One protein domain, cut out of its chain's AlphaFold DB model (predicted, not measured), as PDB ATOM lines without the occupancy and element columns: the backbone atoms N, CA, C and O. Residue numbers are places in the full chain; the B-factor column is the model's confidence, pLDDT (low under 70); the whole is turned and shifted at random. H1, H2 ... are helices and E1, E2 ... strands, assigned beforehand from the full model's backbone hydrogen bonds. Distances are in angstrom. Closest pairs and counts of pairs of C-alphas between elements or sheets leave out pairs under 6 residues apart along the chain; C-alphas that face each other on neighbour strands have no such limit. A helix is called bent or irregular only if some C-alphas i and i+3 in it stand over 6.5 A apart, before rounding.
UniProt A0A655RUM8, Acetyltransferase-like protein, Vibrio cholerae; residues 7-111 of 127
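This is residues 7 to 111 of the 127 residues of the protein "Acetyltransferase-like protein" of Vibrio cholerae (UniProt A0A655RUM8). One strongly twisted sheet of six strands has both helices over one face and the other face bare. Its halves, E1 E2 E3 and E4 E6 E5, join along the first residues of E3 and E4 and fan apart as a V; H1 packs on the first half, H2 on the second. The 105 printed residues, with two named helices and six named strands, run E1 E2 E3 H1 E4 H2 E5 E6; the sheet, ordered E1 E2 E3 E4 E6 E5, is mixed, and the class is mixed, helices and strands. The whole is compact, with a radius of gyration of the C-alphas of 13.8 A and spans of 40 by 34 by 22 A.

E1, residues 7 to 12, begins at C-alpha 7 (143.924, 58.022, 50.324). From first to last C-alpha, E2, residues 19 to 29, measures 29.9 A, and E3, residues 32 to 39, 23.8 A. H1, residues 48 to 64, measures 24.0 A and is only just irregular: C-alphas 55 and 58 are 6.7 A apart. E4 is residues 68 to 74, H2 78 to 86, E5 90 to 97. E6, residues 100 to 108, ends at C-alpha 108 (141.193, 45.716, 64.529).

E1 E2 E3 is a meander, antiparallel hairpins in a row; N 9 and O 23 are 2.9 A apart, N 24 and O 36 2.9 A. E3 and E4 are parallel, N 35 to O 70 2.8 A; with H1 they make a right-handed strand-helix-strand unit, a helix between parallel neighbours. E4, H2, E5 is a split one, also right-handed, with E6 between its strands. E6 is antiparallel to E4, N 71 to O 105 2.9 A, and forms a hairpin with E5, N 92 to O 104 2.9 A. H1 is on the sheet, its closest C-alphas to E2 being Leu 53 and Val 23, 7.2 A. H2, on the same face, lies over E4 at a height over the sheet of 8.8 A. The helices are close but not clearly touching, C-alphas of Ser 50 and Ile 83 closest at 5.9 A. Every O i to N i+4 pair is within hydrogen-bond range in H2, 11 of 13 in H1.

The farthest C-alphas, Asn 16 and Ala 111, are 41.7 A apart. The printed part has no cut and no long link. Its mean pLDDT is 95.5; residue 111 is under 70.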
ATOM      1  N   TYR A   7     145.225  57.360  50.370       95.62
ATOM      2  CA  TYR A   7     143.924  58.022  50.324       95.62
ATOM      3  C   TYR A   7     143.893  59.179  51.321       95.62
ATOM      4  O   TYR A   7     143.822  58.959  52.529       95.62
ATOM      5  N   ALA A   8     143.901  60.416  50.830       96.31
ATOM      6  CA  ALA A   8     143.920  61.616  51.665       96.31
ATOM      7  C   ALA A   8     142.735  62.544  51.375       96.31
ATOM      8  O   ALA A   8     142.286  62.672  50.234       96.31
ATOM      9  N   MET A   9     142.252  63.235  52.409       97.44
ATOM     10  CA  MET A   9     141.253  64.295  52.283       97.44
ATOM     11  C   MET A   9     141.688  65.533  53.062       97.44
ATOM     12  O   MET A   9     142.084  65.442  54.225       97.44
ATOM     13  N   ALA A  10     141.563  66.700  52.431       98.00
ATOM     14  CA  ALA A  10     141.678  67.975  53.122       98.00
ATOM     15  C   ALA A  10     140.443  68.214  54.002       98.00
ATOM     16  O   ALA A  10     139.314  67.939  53.593       98.00
ATOM     17  N   VAL A  11     140.666  68.769  55.188       98.19
ATOM     18  CA  VAL A  11     139.626  69.271  56.083       98.19
ATOM     19  C   VAL A  11     139.602  70.784  55.945       98.19
ATOM     20  O   VAL A  11     140.614  71.451  56.173       98.19
ATOM     21  N   LEU A  12     138.458  71.309  55.522       97.75
ATOM     22  CA  LEU A  12     138.258  72.730  55.274       97.75
ATOM     23  C   LEU A  12     137.188  73.264  56.219       97.75
ATOM     24  O   LEU A  12     136.190  72.583  56.464       97.75
ATOM     25  N   ASP A  13     137.365  74.496  56.676       95.44
ATOM     26  CA  ASP A  13     136.312  75.230  57.362       95.44
ATOM     27  C   ASP A  13     135.110  75.412  56.420       95.44
ATOM     28  O   ASP A  13     135.248  75.715  55.229       95.44
ATOM     29  N   ASN A  14     133.902  75.192  56.935       93.38
ATOM     30  CA  ASN A  14     132.707  75.193  56.099       93.38
ATOM     31  C   ASN A  14     132.284  76.602  55.644       93.38
ATOM     32  O   ASN A  14     131.647  76.740  54.600       93.38
ATOM     33  N   TYR A  15     132.624  77.645  56.403       93.88
ATOM     34  CA  TYR A  15     132.215  79.018  56.122       93.88
ATOM     35  C   TYR A  15     133.180  79.714  55.171       93.88
ATOM     36  O   TYR A  15     132.755  80.262  54.155       93.88
ATOM     37  N   ASN A  16     134.472  79.710  55.498       94.88
ATOM     38  CA  ASN A  16     135.478  80.466  54.750       94.88
ATOM     39  C   ASN A  16     136.338  79.585  53.829       94.88
ATOM     40  O   ASN A  16     137.109  80.121  53.033       94.88
ATOM     41  N   ARG A  17     136.163  78.253  53.882       95.00
ATOM     42  CA  ARG A  17     136.902  77.267  53.073       95.00
ATOM     43  C   ARG A  17     138.401  77.240  53.361       95.00
ATOM     44  O   ARG A  17     139.153  76.672  52.566       95.00
ATOM     45  N   GLU A  18     138.837  77.817  54.477       96.88
ATOM     46  CA  GLU A  18     140.229  77.763  54.896       96.88
ATOM     47  C   GLU A  18     140.635  76.332  55.215       96.88
ATOM     48  O   GLU A  18     139.872  75.527  55.750       96.88
ATOM     49  N   TYR A  19     141.870  76.011  54.859       97.38
ATOM     50  CA  TYR A  19     142.444  74.714  55.137       97.38
ATOM     51  C   TYR A  19     142.765  74.588  56.629       97.38
ATOM     52  O   TYR A  19     143.578  75.338  57.164       97.38
ATOM     53  N   MET A  20     142.132  73.617  57.286       97.94
ATOM     54  CA  MET A  20     142.332  73.333  58.709       97.94
ATOM     55  C   MET A  20     143.348  72.214  58.942       97.94
ATOM     56  O   MET A  20     143.951  72.129  60.012       97.94
ATOM     57  N   GLY A  21     143.516  71.328  57.962       98.12
ATOM     58  CA  GLY A  21     144.307  70.116  58.104       98.12
ATOM     59  C   GLY A  21     143.949  69.062  57.068       98.12
ATOM     60  O   GLY A  21     143.229  69.326  56.109       98.12
ATOM     61  N   HIS A  22     144.433  67.847  57.270       98.31
ATOM     62  CA  HIS A  22     144.066  66.695  56.457       98.31
ATOM     63  C   HIS A  22     144.089  65.413  57.283       98.31
ATOM     64  O   HIS A  22     144.736  65.316  58.330       98.31
ATOM     65  N   VAL A  23     143.370  64.425  56.772       98.62
ATOM     66  CA  VAL A  23     143.335  63.051  57.271       98.62
ATOM     67  C   VAL A  23     143.682  62.121  56.120       98.62
ATOM     68  O   VAL A  23     143.356  62.421  54.966       98.62
ATOM     69  N   PHE A  24     144.354  61.013  56.408       98.12
ATOM     70  CA  PHE A  24     144.748  60.069  55.374       98.12
ATOM     71  C   PHE A  24     144.822  58.628  55.871       98.12
ATOM     72  O   PHE A  24     144.982  58.367  57.062       98.12
ATOM     73  N   ILE A  25     144.688  57.712  54.917       97.88
ATOM     74  CA  ILE A  25     144.971  56.289  55.049       97.88
ATOM     75  C   ILE A  25     146.091  55.955  54.073       97.88
ATOM     76  O   ILE A  25     145.958  56.232  52.879       97.88
ATOM     77  N   GLU A  26     147.161  55.356  54.575       97.31
ATOM     78  CA  GLU A  26     148.240  54.794  53.765       97.31
ATOM     79  C   GLU A  26     148.148  53.266  53.793       97.31
ATOM     80  O   GLU A  26     148.216  52.644  54.850       97.31
ATOM     81  N   PHE A  27     147.916  52.646  52.641       96.19
ATOM     82  CA  PHE A  27     147.752  51.205  52.510       96.19
ATOM     83  C   PHE A  27     149.112  50.506  52.520       96.19
ATOM     84  O   PHE A  27     149.945  50.726  51.644       96.19
ATOM     85  N   GLU A  28     149.293  49.591  53.470       93.75
ATOM     86  CA  GLU A  28     150.484  48.739  53.545       93.75
ATOM     87  C   GLU A  28     150.313  47.466  52.707       93.75
ATOM     88  O   GLU A  28     151.238  46.987  52.056       93.75
ATOM     89  N   SER A  29     149.122  46.868  52.777       93.19
ATOM     90  CA  SER A  29     148.753  45.625  52.094       93.19
ATOM     91  C   SER A  29     147.234  45.431  52.148       93.19
ATOM     92  O   SER A  29     146.505  46.262  52.692       93.19
ATOM     93  N   GLU A  30     146.725  44.341  51.576       92.56
ATOM     94  CA  GLU A  30     145.291  44.052  51.590       92.56
ATOM     95  C   GLU A  30     144.738  43.998  53.027       92.56
ATOM     96  O   GLU A  30     145.220  43.255  53.884       92.56
ATOM     97  N   GLY A  31     143.736  44.837  53.303       94.88
ATOM     98  CA  GLY A  31     143.107  44.947  54.618       94.88
ATOM     99  C   GLY A  31     143.976  45.582  55.715       94.88
ATOM    100  O   GLY A  31     143.538  45.595  56.870       94.88
ATOM    101  N   ARG A  32     145.171  46.104  55.394       96.94
ATOM    102  CA  ARG A  32     146.095  46.731  56.356       96.94
ATOM    103  C   ARG A  32     146.494  48.135  55.936       96.94
ATOM    104  O   ARG A  32     146.840  48.366  54.779       96.94
ATOM    105  N   ALA A  33     146.478  49.057  56.888       98.06
ATOM    106  CA  ALA A  33     146.829  50.439  56.614       98.06
ATOM    107  C   ALA A  33     147.336  51.190  57.849       98.06
ATOM    108  O   ALA A  33     147.148  50.743  58.982       98.06
ATOM    109  N   GLU A  34     147.883  52.375  57.619       98.12
ATOM    110  CA  GLU A  34     148.169  53.380  58.633       98.12
ATOM    111  C   GLU A  34     147.176  54.547  58.533       98.12
ATOM    112  O   GLU A  34     146.860  55.028  57.445       98.12
ATOM    113  N   LEU A  35     146.659  54.998  59.678       98.62
ATOM    114  CA  LEU A  35     145.858  56.209  59.817       98.62
ATOM    115  C   LEU A  35     146.747  57.356  60.286       98.62
ATOM    116  O   LEU A  35     147.287  57.321  61.392       98.62
ATOM    117  N   GLY A  36     146.781  58.424  59.495       98.06
ATOM    118  CA  GLY A  36     147.441  59.668  59.858       98.06
ATOM    119  C   GLY A  36     146.510  60.872  59.802       98.06
ATOM    120  O   GLY A  36     145.501  60.903  59.090       98.06
ATOM    121  N   PHE A  37     146.842  61.890  60.594       98.12
ATOM    122  CA  PHE A  37     146.122  63.156  60.610       98.12
ATOM    123  C   PHE A  37     146.999  64.306  61.095       98.12
ATOM    124  O   PHE A  37     147.819  64.155  62.001       98.12
ATOM    125  N   LEU A  38     146.776  65.483  60.516       96.81
ATOM    126  CA  LEU A  38     147.469  66.713  60.874       96.81
ATOM    127  C   LEU A  38     146.491  67.882  60.811       96.81
ATOM    128  O   LEU A  38     145.804  68.064  59.810       96.81
ATOM    129  N   PHE A  39     146.473  68.697  61.862       97.44
ATOM    130  CA  PHE A  39     145.647  69.899  61.955       97.44
ATOM    131  C   PHE A  39     146.506  71.091  62.352       97.44
ATOM    132  O   PHE A  39     147.401  70.949  63.193       97.44
ATOM    133  N   ASP A  40     146.214  72.260  61.786       96.06
ATOM    134  CA  ASP A  40     146.861  73.506  62.186       96.06
ATOM    135  C   ASP A  40     146.539  73.815  63.657       96.06
ATOM    136  O   ASP A  40     145.416  73.614  64.132       96.06
ATOM    137  N   LYS A  41     147.545  74.310  64.385       94.75
ATOM    138  CA  LYS A  41     147.445  74.669  65.804       94.75
ATOM    139  C   LYS A  41     146.366  75.712  66.071       94.75
ATOM    140  O   LYS A  41     145.786  75.687  67.154       94.75
ATOM    141  N   ALA A  42     146.068  76.584  65.106       95.50
ATOM    142  CA  ALA A  42     144.984  77.559  65.212       95.50
ATOM    143  C   ALA A  42     143.607  76.904  65.448       95.50
ATOM    144  O   ALA A  42     142.727  77.509  66.059       95.50
ATOM    145  N   TYR A  43     143.438  75.646  65.026       94.88
ATOM    146  CA  TYR A  43     142.186  74.891  65.119       94.88
ATOM    147  C   TYR A  43     142.181  73.838  66.239       94.88
ATOM    148  O   TYR A  43     141.230  73.062  66.375       94.88
ATOM    149  N   TRP A  44     143.230  73.780  67.065       95.12
ATOM    150  CA  TRP A  44     143.305  72.828  68.174       95.12
ATOM    151  C   TRP A  44     142.333  73.189  69.305       95.12
ATOM    152  O   TRP A  44     141.930  74.335  69.473       95.12
ATOM    153  N   GLY A  45     141.938  72.185  70.096       94.88
ATOM    154  CA  GLY A  45     141.054  72.370  71.256       94.88
ATOM    155  C   GLY A  45     139.573  72.603  70.929       94.88
ATOM    156  O   GLY A  45     138.771  72.706  71.850       94.88
ATOM    157  N   GLN A  46     139.196  72.634  69.647       95.62
ATOM    158  CA  GLN A  46     137.829  72.936  69.192       95.62
ATOM    159  C   GLN A  46     137.033  71.700  68.737       95.62
ATOM    160  O   GLN A  46     135.858  71.801  68.410       95.62
ATOM    161  N   GLY A  47     137.653  70.516  68.720       95.88
ATOM    162  CA  GLY A  47     136.981  69.255  68.372       95.88
ATOM    163  C   GLY A  47     136.981  68.888  66.883       95.88
ATOM    164  O   GLY A  47     136.648  67.749  66.564       95.88
ATOM    165  N   PHE A  48     137.451  69.765  65.988       96.81
ATOM    166  CA  PHE A  48     137.454  69.520  64.536       96.81
ATOM    167  C   PHE A  48     138.174  68.233  64.120       96.81
ATOM    168  O   PHE A  48     137.669  67.485  63.288       96.81
ATOM    169  N   ALA A  49     139.319  67.920  64.735       97.12
ATOM    170  CA  ALA A  49     140.030  66.675  64.450       97.12
ATOM    171  C   ALA A  49     139.202  65.433  64.818       97.12
ATOM    172  O   ALA A  49     139.173  64.464  64.063       97.12
ATOM    173  N   SER A  50     138.495  65.471  65.954       97.62
ATOM    174  CA  SER A  50     137.602  64.381  66.360       97.62
ATOM    175  C   SER A  50     136.429  64.236  65.396       97.62
ATOM    176  O   SER A  50     136.107  63.120  65.006       97.62
ATOM    177  N   GLU A  51     135.803  65.345  65.003       97.81
ATOM    178  CA  GLU A  51     134.692  65.350  64.047       97.81
ATOM    179  C   GLU A  51     135.113  64.759  62.697       97.81
ATOM    180  O   GLU A  51     134.502  63.801  62.219       97.81
ATOM    181  N   ALA A  52     136.209  65.267  62.129       98.06
ATOM    182  CA  ALA A  52     136.731  64.811  60.849       98.06
ATOM    183  C   ALA A  52     137.091  63.320  60.875       98.06
ATOM    184  O   ALA A  52     136.715  62.581  59.967       98.06
ATOM    185  N   LEU A  53     137.779  62.851  61.920       98.38
ATOM    186  CA  LEU A  53     138.193  61.452  62.018       98.38
ATOM    187  C   LEU A  53     137.029  60.496  62.297       98.38
ATOM    188  O   LEU A  53     137.008  59.408  61.725       98.38
ATOM    189  N   ASN A  54     136.040  60.900  63.100       97.25
ATOM    190  CA  ASN A  54     134.830  60.105  63.331       97.25
ATOM    191  C   ASN A  54     134.022  59.906  62.044       97.25
ATOM    192  O   ASN A  54     133.424  58.849  61.854       97.25
ATOM    193  N   ALA A  55     134.013  60.899  61.152       97.00
ATOM    194  CA  ALA A  55     133.397  60.764  59.840       97.00
ATOM    195  C   ALA A  55     134.284  59.964  58.873       97.00
ATOM    196  O   ALA A  55     133.795  59.121  58.129       97.00
ATOM    197  N   PHE A  56     135.592  60.206  58.869       98.25
ATOM    198  CA  PHE A  56     136.505  59.620  57.895       98.25
ATOM    199  C   PHE A  56     136.773  58.133  58.138       98.25
ATOM    200  O   PHE A  56     136.563  57.311  57.246       98.25
ATOM    201  N   PHE A  57     137.229  57.781  59.338       98.38
ATOM    202  CA  PHE A  57     137.845  56.483  59.599       98.38
ATOM    203  C   PHE A  57     136.885  55.289  59.426       98.38
ATOM    204  O   PHE A  57     137.229  54.382  58.665       98.38
ATOM    205  N   PRO A  58     135.661  55.281  59.998       97.31
ATOM    206  CA  PRO A  58     134.728  54.166  59.809       97.31
ATOM    207  C   PRO A  58     134.355  53.944  58.338       97.31
ATOM    208  O   PRO A  58     134.260  52.803  57.884       97.31
ATOM    209  N   ASN A  59     134.206  55.033  57.574       97.00
ATOM    210  CA  ASN A  59     133.938  54.964  56.140       97.00
ATOM    211  C   ASN A  59     135.108  54.336  55.373       97.00
ATOM    212  O   ASN A  59     134.874  53.554  54.455       97.00
ATOM    213  N   MET A  60     136.359  54.637  55.741       97.19
ATOM    214  CA  MET A  60     137.530  54.003  55.122       97.19
ATOM    215  C   MET A  60     137.597  52.512  55.451       97.19
ATOM    216  O   MET A  60     137.787  51.705  54.540       97.19
ATOM    217  N   CYS A  61     137.360  52.135  56.712       96.81
ATOM    218  CA  CYS A  61     137.321  50.728  57.106       96.81
ATOM    219  C   CYS A  61     136.272  49.945  56.315       96.81
ATOM    220  O   CYS A  61     136.582  48.890  55.766       96.81
ATOM    221  N   GLN A  62     135.053  50.479  56.200       96.00
ATOM    222  CA  GLN A  62     133.981  49.835  55.444       96.00
ATOM    223  C   GLN A  62     134.293  49.766  53.945       96.00
ATOM    224  O   GLN A  62     134.133  48.715  53.328       96.00
ATOM    225  N   ARG A  63     134.730  50.879  53.347       95.38
ATOM    226  CA  ARG A  63     134.950  50.993  51.899       95.38
ATOM    227  C   ARG A  63     136.072  50.092  51.397       95.38
ATOM    228  O   ARG A  63     135.963  49.562  50.297       95.38
ATOM    229  N   PHE A  64     137.140  49.957  52.179       94.81
ATOM    230  CA  PHE A  64     138.341  49.221  51.786       94.81
ATOM    231  C   PHE A  64     138.496  47.880  52.513       94.81
ATOM    232  O   PHE A  64     139.517  47.220  52.359       94.81
ATOM    233  N   GLY A  65     137.497  47.471  53.305       95.69
ATOM    234  CA  GLY A  65     137.524  46.204  54.037       95.69
ATOM    235  C   GLY A  65     138.694  46.094  55.019       95.69
ATOM    236  O   GLY A  65     139.239  45.002  55.187       95.69
ATOM    237  N   LEU A  66     139.105  47.208  55.639       96.62
ATOM    238  CA  LEU A  66     140.265  47.234  56.534       96.62
ATOM    239  C   LEU A  66     140.015  46.344  57.753       96.62
ATOM    240  O   LEU A  66     139.003  46.480  58.439       96.62
ATOM    241  N   GLN A  67     140.962  45.451  58.023       97.12
ATOM    242  CA  GLN A  67     140.932  44.524  59.154       97.12
ATOM    243  C   GLN A  67     141.865  44.970  60.272       97.12
ATOM    244  O   GLN A  67     141.579  44.729  61.444       97.12
ATOM    245  N   ARG A  68     142.964  45.642  59.916       97.44
ATOM    246  CA  ARG A  68     143.958  46.153  60.857       97.44
ATOM    247  C   ARG A  68     144.426  47.533  60.425       97.44
ATOM    248  O   ARG A  68     144.882  47.699  59.299       97.44
ATOM    249  N   VAL A  69     144.357  48.497  61.335       98.44
ATOM    250  CA  VAL A  69     144.884  49.841  61.099       98.44
ATOM    251  C   VAL A  69     145.804  50.237  62.239       98.44
ATOM    252  O   VAL A  69     145.447  50.081  63.406       98.44
ATOM    253  N   VAL A  70     146.991  50.726  61.903       98.31
ATOM    254  CA  VAL A  70     147.941  51.308  62.855       98.31
ATOM    255  C   VAL A  70     147.862  52.827  62.829       98.31
ATOM    256  O   VAL A  70     147.452  53.422  61.842       98.31
ATOM    257  N   ALA A  71     148.214  53.462  63.937       98.19
ATOM    258  CA  ALA A  71     148.441  54.897  64.000       98.19
ATOM    259  C   ALA A  71     149.601  55.160  64.956       98.19
ATOM    260  O   ALA A  71     149.572  54.710  66.106       98.19
ATOM    261  N   THR A  72     150.605  55.898  64.492       96.81
ATOM    262  CA  THR A  72     151.771  56.260  65.301       96.81
ATOM    263  C   THR A  72     151.718  57.742  65.639       96.81
ATOM    264  O   THR A  72     151.610  58.601  64.766       96.81
ATOM    265  N   ILE A  73     151.767  58.066  66.930       96.75
ATOM    266  CA  ILE A  73     151.728  59.452  67.412       96.75
ATOM    267  C   ILE A  73     152.909  59.724  68.330       96.75
ATOM    268  O   ILE A  73     153.416  58.816  68.979       96.75
ATOM    269  N   LYS A  74     153.327  60.989  68.457       95.69
ATOM    270  CA  LYS A  74     154.292  61.367  69.500       95.69
ATOM    271  C   LYS A  74     153.732  61.005  70.875       95.69
ATOM    272  O   LYS A  74     152.580  61.332  71.156       95.69
ATOM    273  N   ALA A  75     154.553  60.399  71.734       94.06
ATOM    274  CA  ALA A  75     154.117  59.878  73.035       94.06
ATOM    275  C   ALA A  75     153.452  60.955  73.916       94.06
ATOM    276  O   ALA A  75     152.486  60.694  74.620       94.06
ATOM    277  N   GLN A  76     153.911  62.204  73.801       93.94
ATOM    278  CA  GLN A  76     153.374  63.368  74.519       93.94
ATOM    279  C   GLN A  76     152.078  63.965  73.926       93.94
ATOM    280  O   GLN A  76     151.577  64.974  74.424       93.94
ATOM    281  N   HIS A  77     151.541  63.416  72.831       93.81
ATOM    282  CA  HIS A  77     150.416  64.002  72.097       93.81
ATOM    283  C   HIS A  77     149.054  63.499  72.612       93.81
ATOM    284  O   HIS A  77     148.310  62.800  71.921       93.81
ATOM    285  N   GLU A  78     148.705  63.891  73.840       94.38
ATOM    286  CA  GLU A  78     147.515  63.406  74.567       94.38
ATOM    287  C   GLU A  78     146.179  63.627  73.829       94.38
ATOM    288  O   GLU A  78     145.262  62.801  73.905       94.38
ATOM    289  N   ALA A  79     146.057  64.718  73.064       95.31
ATOM    290  CA  ALA A  79     144.861  64.986  72.263       95.31
ATOM    291  C   ALA A  79     144.659  63.917  71.174       95.31
ATOM    292  O   ALA A  79     143.553  63.401  71.010       95.31
ATOM    293  N   ALA A  80     145.732  63.537  70.473       96.69
ATOM    294  CA  ALA A  80     145.695  62.486  69.463       96.69
ATOM    295  C   ALA A  80     145.398  61.117  70.084       96.69
ATOM    296  O   ALA A  80     144.548  60.390  69.572       96.69
ATOM    297  N   ARG A  81     146.007  60.806  71.237       97.50
ATOM    298  CA  ARG A  81     145.701  59.593  72.012       97.50
ATOM    299  C   ARG A  81     144.212  59.481  72.324       97.50
ATOM    300  O   ARG A  81     143.603  58.446  72.065       97.50
ATOM    301  N   THR A  82     143.620  60.551  72.850       97.19
ATOM    302  CA  THR A  82     142.194  60.584  73.204       97.19
ATOM    303  C   THR A  82     141.306  60.337  71.981       97.19
ATOM    304  O   THR A  82     140.298  59.639  72.078       97.19
ATOM    305  N   ILE A  83     141.668  60.893  70.821       97.81
ATOM    306  CA  ILE A  83     140.932  60.674  69.571       97.81
ATOM    307  C   ILE A  83     141.029  59.210  69.133       97.81
ATOM    308  O   ILE A  83     140.001  58.585  68.887       97.81
ATOM    309  N   LEU A  84     142.238  58.647  69.092       98.19
ATOM    310  CA  LEU A  84     142.463  57.254  68.698       98.19
ATOM    311  C   LEU A  84     141.692  56.278  69.598       98.19
ATOM    312  O   LEU A  84     141.016  55.380  69.099       98.19
ATOM    313  N   GLN A  85     141.700  56.501  70.914       96.94
ATOM    314  CA  GLN A  85     140.925  55.695  71.862       96.94
ATOM    315  C   GLN A  85     139.415  55.757  71.588       96.94
ATOM    316  O   GLN A  85     138.743  54.728  71.619       96.94
ATOM    317  N   LYS A  86     138.872  56.940  71.267       96.00
ATOM    318  CA  LYS A  86     137.451  57.100  70.899       96.00
ATOM    319  C   LYS A  86     137.091  56.394  69.590       96.00
ATOM    320  O   LYS A  86     135.971  55.913  69.462       96.00
ATOM    321  N   LEU A  87     138.035  56.295  68.656       97.12
ATOM    322  CA  LEU A  87     137.891  55.527  67.412       97.12
ATOM    323  C   LEU A  87     138.053  54.010  67.623       97.12
ATOM    324  O   LEU A  87     137.925  53.236  66.676       97.12
ATOM    325  N   GLY A  88     138.328  53.569  68.854       96.81
ATOM    326  CA  GLY A  88     138.476  52.159  69.205       96.81
ATOM    327  C   GLY A  88     139.871  51.590  68.955       96.81
ATOM    328  O   GLY A  88     140.018  50.368  68.928       96.81
ATOM    329  N   PHE A  89     140.882  52.441  68.758       98.06
ATOM    330  CA  PHE A  89     142.271  51.997  68.763       98.06
ATOM    331  C   PHE A  89     142.735  51.698  70.191       98.06
ATOM    332  O   PHE A  89     142.358  52.372  71.153       98.06
ATOM    333  N   ILE A  90     143.620  50.716  70.313       97.50
ATOM    334  CA  ILE A  90     144.223  50.279  71.569       97.50
ATOM    335  C   ILE A  90     145.728  50.538  71.488       97.50
ATOM    336  O   ILE A  90     146.337  50.327  70.441       97.50
ATOM    337  N   HIS A  91     146.330  51.023  72.576       97.38
ATOM    338  CA  HIS A  91     147.788  51.174  72.664       97.38
ATOM    339  C   HIS A  91     148.459  49.807  72.486       97.38
ATOM    340  O   HIS A  91     148.040  48.834  73.112       97.38
ATOM    341  N   ALA A  92     149.454  49.732  71.605       96.06
ATOM    342  CA  ALA A  92     150.157  48.495  71.284       96.06
ATOM    343  C   ALA A  92     151.572  48.479  71.865       96.06
ATOM    344  O   ALA A  92     151.946  47.523  72.542       96.06
ATOM    345  N   MET A  93     152.357  49.521  71.593       95.75
ATOM    346  CA  MET A  93     153.731  49.648  72.075       95.75
ATOM    347  C   MET A  93     154.202  51.098  72.027       95.75
ATOM    348  O   MET A  93     153.693  51.901  71.244       95.75
ATOM    349  N   ASP A  94     155.209  51.408  72.836       96.69
ATOM    350  CA  ASP A  94     156.000  52.625  72.686       96.69
ATOM    351  C   ASP A  94     157.228  52.328  71.817       96.69
ATOM    352  O   ASP A  94     157.798  51.237  71.875       96.69
ATOM    353  N   VAL A  95     157.596  53.288  70.974       91.31
ATOM    354  CA  VAL A  95     158.648  53.169  69.964       91.31
ATOM    355  C   VAL A  95     159.599  54.349  70.112       91.31
ATOM    356  O   VAL A  95     159.179  55.505  70.046       91.31
ATOM    357  N   ASP A  96     160.887  54.069  70.280       91.19
ATOM    358  CA  ASP A  96     161.921  55.100  70.242       91.19
ATOM    359  C   ASP A  96     162.363  55.336  68.795       91.19
ATOM    360  O   ASP A  96     163.117  54.561  68.207       91.19
ATOM    361  N   GLU A  97     161.875  56.428  68.211       84.88
ATOM    362  CA  GLU A  97     162.274  56.882  66.881       84.88
ATOM    363  C   GLU A  97     163.360  57.963  66.945       84.88
ATOM    364  O   GLU A  97     163.563  58.632  67.960       84.88
ATOM    365  N   PHE A  98     164.014  58.215  65.805       83.06
ATOM    366  CA  PHE A  98     165.064  59.234  65.669       83.06
ATOM    367  C   PHE A  98     164.632  60.631  66.155       83.06
ATOM    368  O   PHE A  98     165.436  61.384  66.697       83.06
ATOM    369  N   TYR A  99     163.349  60.974  65.998       82.69
ATOM    370  CA  TYR A  99     162.783  62.266  66.402       82.69
ATOM    371  C   TYR A  99     162.106  62.231  67.783       82.69
ATOM    372  O   TYR A  99     161.218  63.045  68.060       82.69
ATOM    373  N   GLY A 100     162.469  61.273  68.634       91.38
ATOM    374  CA  GLY A 100     161.935  61.105  69.984       91.38
ATOM    375  C   GLY A 100     160.758  60.127  70.071       91.38
ATOM    376  O   GLY A 100     160.264  59.669  69.037       91.38
ATOM    377  N   PRO A 101     160.292  59.844  71.300       95.31
ATOM    378  CA  PRO A 101     159.401  58.730  71.590       95.31
ATOM    379  C   PRO A 101     158.030  58.892  70.931       95.31
ATOM    380  O   PRO A 101     157.383  59.949  70.995       95.31
ATOM    381  N   CYS A 102     157.580  57.803  70.331       96.75
ATOM    382  CA  CYS A 102     156.271  57.629  69.731       96.75
ATOM    383  C   CYS A 102     155.515  56.515  70.464       96.75
ATOM    384  O   CYS A 102     156.104  55.645  71.096       96.75
ATOM    385  N   SER A 103     154.194  56.531  70.358       97.19
ATOM    386  CA  SER A 103     153.322  55.452  70.808       97.19
ATOM    387  C   SER A 103     152.510  54.972  69.613       97.19
ATOM    388  O   SER A 103     151.851  55.770  68.940       97.19
ATOM    389  N   GLN A 104     152.554  53.667  69.361       97.50
ATOM    390  CA  GLN A 104     151.772  53.015  68.327       97.50
ATOM    391  C   GLN A 104     150.448  52.518  68.906       97.50
ATOM    392  O   GLN A 104     150.388  51.898  69.973       97.50
ATOM    393  N   TYR A 105     149.383  52.757  68.156       98.25
ATOM    394  CA  TYR A 105     148.035  52.309  68.448       98.25
ATOM    395  C   TYR A 105     147.528  51.428  67.315       98.25
ATOM    396  O   TYR A 105     147.847  51.653  66.151       98.25
ATOM    397  N   VAL A 106     146.718  50.430  67.654       98.19
ATOM    398  CA  VAL A 106     146.176  49.454  66.710       98.19
ATOM    399  C   VAL A 106     144.662  49.394  66.849       98.19
ATOM    400  O   VAL A 106     144.129  49.224  67.944       98.19
ATOM    401  N   TRP A 107     143.973  49.478  65.720       98.19
ATOM    402  CA  TRP A 107     142.570  49.128  65.573       98.19
ATOM    403  C   TRP A 107     142.455  47.817  64.797       98.19
ATOM    404  O   TRP A 107     143.138  47.622  63.790       98.19
ATOM    405  N   THR A 108     141.581  46.927  65.258       96.81
ATOM    406  CA  THR A 108     141.193  45.716  64.529       96.81
ATOM    407  C   THR A 108     139.679  45.632  64.409       96.81
ATOM    408  O   THR A 108     138.952  46.018  65.336       96.81
ATOM    409  N   ALA A 109     139.202  45.122  63.272       92.25
ATOM    410  CA  ALA A 109     137.789  44.829  63.074       92.25
ATOM    411  C   ALA A 109     137.312  43.787  64.107       92.25
ATOM    412  O   ALA A 109     138.063  42.892  64.495       92.25
ATOM    413  N   GLU A 110     136.059  43.878  64.567       74.62
ATOM    414  CA  GLU A 110     135.528  43.007  65.633       74.62
ATOM    415  C   GLU A 110     135.632  41.505  65.323       74.62
ATOM    416  O   GLU A 110     135.822  40.712  66.246       74.62
ATOM    417  N   ALA A 111     135.595  41.116  64.044       55.66
ATOM    418  CA  ALA A 111     135.796  39.736  63.598       55.66
ATOM    419  C   ALA A 111     137.168  39.149  64.004       55.66
ATOM    420  O   ALA A 111     137.288  37.934  64.132       55.66
TER     421      ALA A 111